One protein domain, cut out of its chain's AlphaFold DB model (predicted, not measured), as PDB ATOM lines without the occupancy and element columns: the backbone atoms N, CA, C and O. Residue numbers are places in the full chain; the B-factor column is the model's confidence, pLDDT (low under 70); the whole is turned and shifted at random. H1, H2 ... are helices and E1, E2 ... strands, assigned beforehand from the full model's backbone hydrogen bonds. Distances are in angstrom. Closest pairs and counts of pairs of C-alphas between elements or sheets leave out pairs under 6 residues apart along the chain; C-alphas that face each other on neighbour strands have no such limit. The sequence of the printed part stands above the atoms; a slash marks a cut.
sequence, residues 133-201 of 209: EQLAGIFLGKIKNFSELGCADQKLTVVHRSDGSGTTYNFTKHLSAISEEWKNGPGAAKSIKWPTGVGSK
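Overview. This is residues 133 to 201 of the 209 residues of the protein "ABC transporter/ substrate binding protein/ phosphate" of Synechococcus sp. A18-40 (UniProt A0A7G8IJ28). Look first for a small ribbon of two parallel strands, E1 and E2, at one edge of a thin slab; between them the chain goes out through the longest helix, H3, turns a corner into the short helix H4 and comes back through the long loop of residues 185 to 197. H1 lies in the middle of the slab, between H3 and the small helix H2, which is at one end of the longest axis and is joined to E1 by a stretch with no named element. The printed part has 69 residues, with four named helices and two named strands in the order H1 H2 E1 H3 H4 E2; the sheet is E1 beside E2, parallel, and the class is mostly helix. The whole is compact, with a radius of gyration of the C-alphas of 12.1 A, and only just flat, with spans of 33 by 27 by 15 A.

Along the chain. Find C-alpha 159 at (176.012, 224.541, 174.872); there strand E1 begins, residues 159 to 161, 7.2 A from first to last C-alpha. Its partner E2, residues 198 to 200, spans 6.5 A and ends at C-alpha 200, (170.282, 221.572, 172.178). Helix H3, residues 166 to 178, is the longest at 18.6 A: start at Gly 166 and read on to Ile 178. One residue later comes H4, residues 180 to 184, 6.0 A long. Now go back to the first printed residue, Glu 133, with its C-alpha at (185.512, 228.751, 189.983): H1, residues 133 to 139, runs 10.2 A from there. H2, residues 146 to 149, is 5.2 A long.

Arrangement. Begin at the sheet, where E1 and E2 are parallel neighbours with 44 degrees between their directions. The C-alphas of Val 159 and Val 198 face each other at 5.0 A. Across this pair, N 160 and O 198 are 3.0 A apart and N 200 and O 160 are 2.8 A apart, both within hydrogen-bond range. E1, H3, H4 and E2 form a strand-helix-strand unit, two parallel neighbour strands with helices between them along the chain, and its crossover is right-handed. The closest C-alphas of E1 and H3 are those of Arg 161 and Thr 168, at 6.8 A. At the other end of H3, residues 175 to 177 alone touch H4, and the two touch only at the corner by their link; Ser 176 and Lys 183 have the closest C-alphas, 4.2 A apart. H1 and H3 only just touch, with 3 pairs of C-alphas within 8 A. H3 touches H1 with residues 175 to 178 alone, and the closest C-alphas of the two are those of Ala 136 and Leu 175, at 6.2 A. Their lines stand at a steep tilt of 39 degrees, and they run opposite ways. H1 and H4 are close but not clearly touching, with the C-alphas of Ala 136 and Trp 182 closest at 7.2 A. H1 and H2 are also close but not clearly touching: look at the C-alphas of Gln 134 and Leu 149, 7.9 A apart. Among the pairs that are apart are H2 and H3, H1 and E1, and H3 and E2. In H1, H3 and H4 every O i to N i+4 pair is within hydrogen-bond range; H2 is too short for such a pair, and its one O i to N i+3 pair is within range.

Size, cuts and confidence. Look for the two C-alphas farthest apart at Ala 152 and Gly 164, 33.5 A from each other. The printed part has no cut. The link from H4 to E2, 13 residues, is long; those from E1 to H3 and from H3 to H4 are tight. The mean pLDDT of the printed part is 91.2, and no printed residue is under 70.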
ATOM      1  N   GLU A 133     186.000 227.377 190.135       92.81
ATOM      2  CA  GLU A 133     185.512 228.751 189.983       92.81
ATOM      3  C   GLU A 133     185.388 229.126 188.506       92.81
ATOM      4  O   GLU A 133     184.382 229.714 188.109       92.81
ATOM      5  N   GLN A 134     186.371 228.754 187.681       94.88
ATOM      6  CA  GLN A 134     186.319 228.982 186.236       94.88
ATOM      7  C   GLN A 134     185.178 228.194 185.597       94.88
ATOM      8  O   GLN A 134     184.426 228.743 184.791       94.88
ATOM      9  N   LEU A 135     184.993 226.932 185.996       94.19
ATOM     10  CA  LEU A 135     183.885 226.115 185.516       94.19
ATOM     11  C   LEU A 135     182.535 226.772 185.837       94.19
ATOM     12  O   LEU A 135     181.719 226.965 184.936       94.19
ATOM     13  N   ALA A 136     182.302 227.171 187.089       94.69
ATOM     14  CA  ALA A 136     181.077 227.882 187.454       94.69
ATOM     15  C   ALA A 136     180.948 229.221 186.702       94.69
ATOM     16  O   ALA A 136     179.875 229.541 186.191       94.69
ATOM     17  N   GLY A 137     182.043 229.975 186.570       95.81
ATOM     18  CA  GLY A 137     182.097 231.258 185.869       95.81
ATOM     19  C   GLY A 137     181.711 231.172 184.391       95.81
ATOM     20  O   GLY A 137     180.993 232.044 183.902       95.81
ATOM     21  N   ILE A 138     182.111 230.105 183.693       96.38
ATOM     22  CA  ILE A 138     181.714 229.836 182.302       96.38
ATOM     23  C   ILE A 138     180.194 229.681 182.201       96.38
ATOM     24  O   ILE A 138     179.541 230.371 181.416       96.38
ATOM     25  N   PHE A 139     179.599 228.813 183.024       95.81
ATOM     26  CA  PHE A 139     178.165 228.522 182.942       95.81
ATOM     27  C   PHE A 139     177.283 229.635 183.534       95.81
ATOM     28  O   PHE A 139     176.120 229.759 183.145       95.81
ATOM     29  N   LEU A 140     177.824 230.478 184.420       95.69
ATOM     30  CA  LEU A 140     177.201 231.737 184.855       95.69
ATOM     31  C   LEU A 140     177.282 232.835 183.781       95.69
ATOM     32  O   LEU A 140     176.631 233.868 183.911       95.69
ATOM     33  N   GLY A 141     178.067 232.629 182.718       94.81
ATOM     34  CA  GLY A 141     178.280 233.609 181.655       94.81
ATOM     35  C   GLY A 141     179.196 234.764 182.052       94.81
ATOM     36  O   GLY A 141     179.145 235.814 181.413       94.81
ATOM     37  N   LYS A 142     180.015 234.589 183.092       95.69
ATOM     38  CA  LYS A 142     181.043 235.555 183.500       95.69
ATOM     39  C   LYS A 142     182.276 235.460 182.615       95.69
ATOM     40  O   LYS A 142     182.787 236.491 182.203       95.69
ATOM     41  N   ILE A 143     182.676 234.233 182.287       95.94
ATOM     42  CA  ILE A 143     183.768 233.944 181.356       95.94
ATOM     43  C   ILE A 143     183.155 233.721 179.976       95.94
ATOM     44  O   ILE A 143     182.309 232.840 179.801       95.94
ATOM     45  N   LYS A 144     183.546 234.547 179.005       96.12
ATOM     46  CA  LYS A 144     182.948 234.579 177.660       96.12
ATOM     47  C   LYS A 144     183.972 234.369 176.551       96.12
ATOM     48  O   LYS A 144     183.584 234.284 175.384       96.12
ATOM     49  N   ASN A 145     185.253 234.271 176.886       95.75
ATOM     50  CA  ASN A 145     186.329 234.069 175.931       95.75
ATOM     51  C   ASN A 145     187.350 233.045 176.448       95.75
ATOM     52  O   ASN A 145     187.646 232.990 177.639       95.75
ATOM     53  N   PHE A 146     187.897 232.230 175.546       94.56
ATOM     54  CA  PHE A 146     188.933 231.245 175.867       94.56
ATOM     55  C   PHE A 146     190.270 231.879 176.283       94.56
ATOM     56  O   PHE A 146     191.035 231.249 177.013       94.56
ATOM     57  N   SER A 147     190.536 233.132 175.902       94.69
ATOM     58  CA  SER A 147     191.708 233.884 176.374       94.69
ATOM     59  C   SER A 147     191.710 234.113 177.886       94.69
ATOM     60  O   SER A 147     192.767 234.061 178.509       94.69
ATOM     61  N   GLU A 148     190.535 234.242 178.509       95.38
ATOM     62  CA  GLU A 148     190.383 234.335 179.972       95.38
ATOM     63  C   GLU A 148     190.788 233.031 180.691       95.38
ATOM     64  O   GLU A 148     190.947 233.004 181.911       95.38
ATOM     65  N   LEU A 149     190.949 231.943 179.932       93.19
ATOM     66  CA  LEU A 149     191.315 230.608 180.402       93.19
ATOM     67  C   LEU A 149     192.737 230.210 179.968       93.19
ATOM     68  O   LEU A 149     193.117 229.050 180.109       93.19
ATOM     69  N   GLY A 150     193.519 231.158 179.440       91.56
ATOM     70  CA  GLY A 150     194.895 230.924 178.996       91.56
ATOM     71  C   GLY A 150     195.024 230.289 177.609       91.56
ATOM     72  O   GLY A 150     196.084 229.758 177.290       91.56
ATOM     73  N   CYS A 151     193.973 230.338 176.786       92.88
ATOM     74  CA  CYS A 151     193.985 229.831 175.412       92.88
ATOM     75  C   CYS A 151     193.899 230.962 174.372       92.88
ATOM     76  O   CYS A 151     193.989 232.142 174.705       92.88
ATOM     77  N   ALA A 152     193.784 230.609 173.087       93.06
ATOM     78  CA  ALA A 152     193.653 231.591 172.015       93.06
ATOM     79  C   ALA A 152     192.422 232.496 172.215       93.06
ATOM     80  O   ALA A 152     191.411 232.070 172.782       93.06
ATOM     81  N   ASP A 153     192.506 233.737 171.723       95.38
ATOM     82  CA  ASP A 153     191.382 234.674 171.723       95.38
ATOM     83  C   ASP A 153     190.276 234.166 170.797       95.38
ATOM     84  O   ASP A 153     190.303 234.330 169.576       95.38
ATOM     85  N   GLN A 154     189.308 233.492 171.406       93.69
ATOM     86  CA  GLN A 154     188.170 232.917 170.725       93.69
ATOM     87  C   GLN A 154     186.951 233.010 171.631       93.69
ATOM     88  O   GLN A 154     186.983 232.681 172.820       93.69
ATOM     89  N   LYS A 155     185.832 233.434 171.044       94.38
ATOM     90  CA  LYS A 155     184.558 233.520 171.753       94.38
ATOM     91  C   LYS A 155     184.162 232.148 172.304       94.38
ATOM     92  O   LYS A 155     184.030 231.180 171.554       94.38
ATOM     93  N   LEU A 156     183.886 232.096 173.601       95.00
ATOM     94  CA  LEU A 156     183.370 230.916 174.277       95.00
ATOM     95  C   LEU A 156     181.843 230.911 174.172       95.00
ATOM     96  O   LEU A 156     181.168 231.867 174.557       95.00
ATOM     97  N   THR A 157     181.290 229.818 173.646       94.56
ATOM     98  CA  THR A 157     179.839 229.610 173.568       94.56
ATOM     99  C   THR A 157     179.463 228.371 174.364       94.56
ATOM    100  O   THR A 157     179.897 227.267 174.048       94.56
ATOM    101  N   VAL A 158     178.641 228.557 175.396       94.44
ATOM    102  CA  VAL A 158     178.113 227.451 176.199       94.44
ATOM    103  C   VAL A 158     177.021 226.729 175.411       94.44
ATOM    104  O   VAL A 158     176.113 227.362 174.875       94.44
ATOM    105  N   VAL A 159     177.085 225.400 175.382       91.88
ATOM    106  CA  VAL A 159     176.012 224.541 174.872       91.88
ATOM    107  C   VAL A 159     175.479 223.715 176.032       91.88
ATOM    108  O   VAL A 159     176.245 223.136 176.799       91.88
ATOM    109  N   HIS A 160     174.160 223.664 176.168       90.19
ATOM    110  CA  HIS A 160     173.504 222.918 177.233       90.19
ATOM    111  C   HIS A 160     172.319 222.118 176.700       90.19
ATOM    112  O   HIS A 160     171.826 222.338 175.596       90.19
ATOM    113  N   ARG A 161     171.824 221.181 177.508       85.94
ATOM    114  CA  ARG A 161     170.620 220.413 177.180       85.94
ATOM    115  C   ARG A 161     169.383 221.313 177.251       85.94
ATOM    116  O   ARG A 161     169.237 222.073 178.213       85.94
ATOM    117  N   SER A 162     168.509 221.232 176.250       83.62
ATOM    118  CA  SER A 162     167.201 221.907 176.223       83.62
ATOM    119  C   SER A 162     166.063 221.027 176.747       83.62
ATOM    120  O   SER A 162     165.033 221.540 177.176       83.62
ATOM    121  N   ASP A 163     166.240 219.704 176.744       78.25
ATOM    122  CA  ASP A 163     165.276 218.737 177.258       78.25
ATOM    123  C   ASP A 163     165.513 218.387 178.739       78.25
ATOM    124  O   ASP A 163     166.596 218.584 179.293       78.25
ATOM    125  N   GLY A 164     164.484 217.835 179.391       80.31
ATOM    126  CA  GLY A 164     164.564 217.401 180.786       80.31
ATOM    127  C   GLY A 164     165.535 216.230 180.981       80.31
ATOM    128  O   GLY A 164     165.159 215.069 180.792       80.31
ATOM    129  N   SER A 165     166.750 216.532 181.435       82.50
ATOM    130  CA  SER A 165     167.893 215.614 181.467       82.50
ATOM    131  C   SER A 165     168.375 215.309 182.891       82.50
ATOM    132  O   SER A 165     168.484 216.193 183.745       82.50
ATOM    133  N   GLY A 166     168.683 214.036 183.167       79.38
ATOM    134  CA  GLY A 166     169.352 213.623 184.401       79.38
ATOM    135  C   GLY A 166     170.814 214.080 184.454       79.38
ATOM    136  O   GLY A 166     171.266 214.523 185.509       79.38
ATOM    137  N   THR A 167     171.511 214.110 183.313       82.62
ATOM    138  CA  THR A 167     172.847 214.718 183.183       82.62
ATOM    139  C   THR A 167     172.823 216.188 183.598       82.62
ATOM    140  O   THR A 167     173.682 216.612 184.366       82.62
ATOM    141  N   THR A 168     171.797 216.948 183.185       88.38
ATOM    142  CA  THR A 168     171.624 218.343 183.626       88.38
ATOM    143  C   THR A 168     171.448 218.423 185.133       88.38
ATOM    144  O   THR A 168     172.082 219.252 185.778       88.38
ATOM    145  N   TYR A 169     170.634 217.547 185.725       88.88
ATOM    146  CA  TYR A 169     170.452 217.537 187.175       88.88
ATOM    147  C   TYR A 169     171.766 217.275 187.919       88.88
ATOM    148  O   TYR A 169     172.093 218.021 188.835       88.88
ATOM    149  N   ASN A 170     172.532 216.257 187.521       87.75
ATOM    150  CA  ASN A 170     173.789 215.919 188.190       87.75
ATOM    151  C   ASN A 170     174.852 217.012 187.994       87.75
ATOM    152  O   ASN A 170     175.515 217.394 188.956       87.75
ATOM    153  N   PHE A 171     174.955 217.577 186.789       92.44
ATOM    154  CA  PHE A 171     175.878 218.674 186.499       92.44
ATOM    155  C   PHE A 171     175.531 219.948 187.282       92.44
ATOM    156  O   PHE A 171     176.375 220.512 187.968       92.44
ATOM    157  N   THR A 172     174.266 220.373 187.262       93.31
ATOM    158  CA  THR A 172     173.824 221.570 187.997       93.31
ATOM    159  C   THR A 172     173.857 221.370 189.512       93.31
ATOM    160  O   THR A 172     174.151 222.311 190.240       93.31
ATOM    161  N   LYS A 173     173.647 220.140 190.004       92.56
ATOM    162  CA  LYS A 173     173.869 219.780 191.413       92.56
ATOM    163  C   LYS A 173     175.339 219.917 191.802       92.56
ATOM    164  O   LYS A 173     175.617 220.419 192.885       92.56
ATOM    165  N   HIS A 174     176.261 219.494 190.936       92.69
ATOM    166  CA  HIS A 174     177.690 219.704 191.153       92.69
ATOM    167  C   HIS A 174     178.033 221.200 191.179       92.69
ATOM    168  O   HIS A 174     178.661 221.647 192.133       92.69
ATOM    169  N   LEU A 175     177.531 221.990 190.221       93.94
ATOM    170  CA  LEU A 175     177.722 223.446 190.209       93.94
ATOM    171  C   LEU A 175     177.182 224.124 191.481       93.94
ATOM    172  O   LEU A 175     177.872 224.953 192.065       93.94
ATOM    173  N   SER A 176     176.002 223.725 191.973       94.31
ATOM    174  CA  SER A 176     175.468 224.205 193.258       94.31
ATOM    175  C   SER A 176     176.328 223.821 194.466       94.31
ATOM    176  O   SER A 176     176.246 224.485 195.493       94.31
ATOM    177  N   ALA A 177     177.107 222.740 194.390       93.25
ATOM    178  CA  ALA A 177     177.976 222.314 195.486       93.25
ATOM    179  C   ALA A 177     179.301 223.089 195.521       93.25
ATOM    180  O   ALA A 177     179.863 223.264 196.597       93.25
ATOM    181  N   ILE A 178     179.791 223.548 194.365       93.00
ATOM    182  CA  ILE A 178     181.080 224.251 194.242       93.00
ATOM    183  C   ILE A 178     180.942 225.777 194.147       93.00
ATOM    184  O   ILE A 178     181.936 226.487 194.245       93.00
ATOM    185  N   SER A 179     179.731 226.300 193.931       95.25
ATOM    186  CA  SER A 179     179.472 227.734 193.782       95.25
ATOM    187  C   SER A 179     178.211 228.145 194.536       95.25
ATOM    188  O   SER A 179     177.093 227.784 194.161       95.25
ATOM    189  N   GLU A 180     178.383 228.963 195.579       94.19
ATOM    190  CA  GLU A 180     177.258 229.566 196.307       94.19
ATOM    191  C   GLU A 180     176.432 230.492 195.408       94.19
ATOM    192  O   GLU A 180     175.215 230.563 195.544       94.19
ATOM    193  N   GLU A 181     177.061 231.157 194.439       94.69
ATOM    194  CA  GLU A 181     176.333 231.954 193.455       94.69
ATOM    195  C   GLU A 181     175.420 231.070 192.607       94.69
ATOM    196  O   GLU A 181     174.226 231.338 192.566       94.69
ATOM    197  N   TRP A 182     175.932 229.965 192.046       95.75
ATOM    198  CA  TRP A 182     175.108 229.011 191.293       95.75
ATOM    199  C   TRP A 182     173.970 228.429 192.139       95.75
ATOM    200  O   TRP A 182     172.852 228.224 191.662       95.75
ATOM    201  N   LYS A 183     174.247 228.131 193.409       93.25
ATOM    202  CA  LYS A 183     173.260 227.615 194.361       93.25
ATOM    203  C   LYS A 183     172.151 228.624 194.652       93.25
ATOM    204  O   LYS A 183     170.987 228.227 194.677       93.25
ATOM    205  N   ASN A 184     172.502 229.899 194.807       93.06
ATOM    206  CA  ASN A 184     171.555 230.998 195.009       93.06
ATOM    207  C   ASN A 184     170.899 231.470 193.692       93.06
ATOM    208  O   ASN A 184     169.869 232.141 193.720       93.06
ATOM    209  N   GLY A 185     171.426 231.042 192.541       82.50
ATOM    210  CA  GLY A 185     170.772 231.032 191.231       82.50
ATOM    211  C   GLY A 185     171.756 230.573 190.151       82.50
ATOM    212  O   GLY A 185     172.867 231.089 190.125       82.50
ATOM    213  N   PRO A 186     171.433 229.630 189.239       92.06
ATOM    214  CA  PRO A 186     170.132 229.073 188.821       92.06
ATOM    215  C   PRO A 186     169.635 227.831 189.585       92.06
ATOM    216  O   PRO A 186     168.527 227.358 189.321       92.06
ATOM    217  N   GLY A 187     170.441 227.267 190.485       92.38
ATOM    218  CA  GLY A 187     170.120 226.049 191.232       92.38
ATOM    219  C   GLY A 187     170.249 224.748 190.426       92.38
ATOM    220  O   GLY A 187     170.857 224.703 189.353       92.38
ATOM    221  N   ALA A 188     169.680 223.662 190.966       93.25
ATOM    222  CA  ALA A 188     169.825 222.308 190.429       93.25
ATOM    223  C   ALA A 188     168.481 221.642 190.101       93.25
ATOM    224  O   ALA A 188     167.678 221.322 190.984       93.25
ATOM    225  N   ALA A 189     168.249 221.355 188.821       88.38
ATOM    226  CA  ALA A 189     167.047 220.676 188.343       88.38
ATOM    227  C   ALA A 189     167.312 219.925 187.028       88.38
ATOM    228  O   ALA A 189     168.341 220.111 186.389       88.38
ATOM    229  N   LYS A 190     166.365 219.075 186.598       82.19
ATOM    230  CA  LYS A 190     166.431 218.410 185.278       82.19
ATOM    231  C   LYS A 190     166.291 219.404 184.110       82.19
ATOM    232  O   LYS A 190     166.644 219.075 182.985       82.19
ATOM    233  N   SER A 191     165.751 220.590 184.388       87.38
ATOM    234  CA  SER A 191     165.617 221.727 183.478       87.38
ATOM    235  C   SER A 191     165.751 223.002 184.306       87.38
ATOM    236  O   SER A 191     165.066 223.128 185.321       87.38
ATOM    237  N   ILE A 192     166.619 223.922 183.892       91.38
ATOM    238  CA  ILE A 192     166.861 225.205 184.564       91.38
ATOM    239  C   ILE A 192     166.789 226.352 183.555       91.38
ATOM    240  O   ILE A 192     166.919 226.137 182.349       91.38
ATOM    241  N   LYS A 193     166.620 227.579 184.052       91.75
ATOM    242  CA  LYS A 193     166.834 228.787 183.251       91.75
ATOM    243  C   LYS A 193     168.336 229.065 183.198       91.75
ATOM    244  O   LYS A 193     168.888 229.647 184.128       91.75
ATOM    245  N   TRP A 194     168.988 228.599 182.138       92.75
ATOM    246  CA  TRP A 194     170.422 228.804 181.947       92.75
ATOM    247  C   TRP A 194     170.755 230.303 181.830       92.75
ATOM    248  O   TRP A 194     170.044 231.016 181.118       92.75
ATOM    249  N   PRO A 195     171.811 230.798 182.507       93.44
ATOM    250  CA  PRO A 195     172.231 232.201 182.418       93.44
ATOM    251  C   PRO A 195     172.724 232.605 181.028       93.44
ATOM    252  O   PRO A 195     172.607 233.760 180.633       93.44
ATOM    253  N   THR A 196     173.308 231.653 180.300       93.50
ATOM    254  CA  THR A 196     173.927 231.859 178.992       93.50
ATOM    255  C   THR A 196     173.898 230.570 178.174       93.50
ATOM    256  O   THR A 196     173.672 229.483 178.709       93.50
ATOM    257  N   GLY A 197     174.209 230.697 176.887       90.50
ATOM    258  CA  GLY A 197     174.425 229.577 175.985       90.50
ATOM    259  C   GLY A 197     173.236 229.240 175.097       90.50
ATOM    260  O   GLY A 197     172.231 229.949 175.046       90.50
ATOM    261  N   VAL A 198     173.403 228.154 174.348       90.75
ATOM    262  CA  VAL A 198     172.426 227.637 173.390       90.75
ATOM    263  C   VAL A 198     171.951 226.263 173.851       90.75
ATOM    264  O   VAL A 198     172.755 225.374 174.146       90.75
ATOM    265  N   GLY A 199     170.632 226.082 173.895       85.44
ATOM    266  CA  GLY A 199     170.011 224.807 174.228       85.44
ATOM    267  C   GLY A 199     169.925 223.876 173.023       85.44
ATOM    268  O   GLY A 199     169.347 224.243 172.005       85.44
ATOM    269  N   SER A 200     170.421 222.650 173.163       80.56
ATOM    270  CA  SER A 200     170.282 221.572 172.178       80.56
ATOM    271  C   SER A 200     169.667 220.320 172.805       80.56
ATOM    272  O   SER A 200     169.783 220.090 174.011       80.56
ATOM    273  N   LYS A 201     168.970 219.514 172.004       74.94
ATOM    274  CA  LYS A 201     168.269 218.315 172.478       74.94
ATOM    275  C   LYS A 201     169.222 217.117 172.485       74.94
ATOM    276  O   LYS A 201     169.818 216.813 171.460       74.94
TER     277      LYS A 201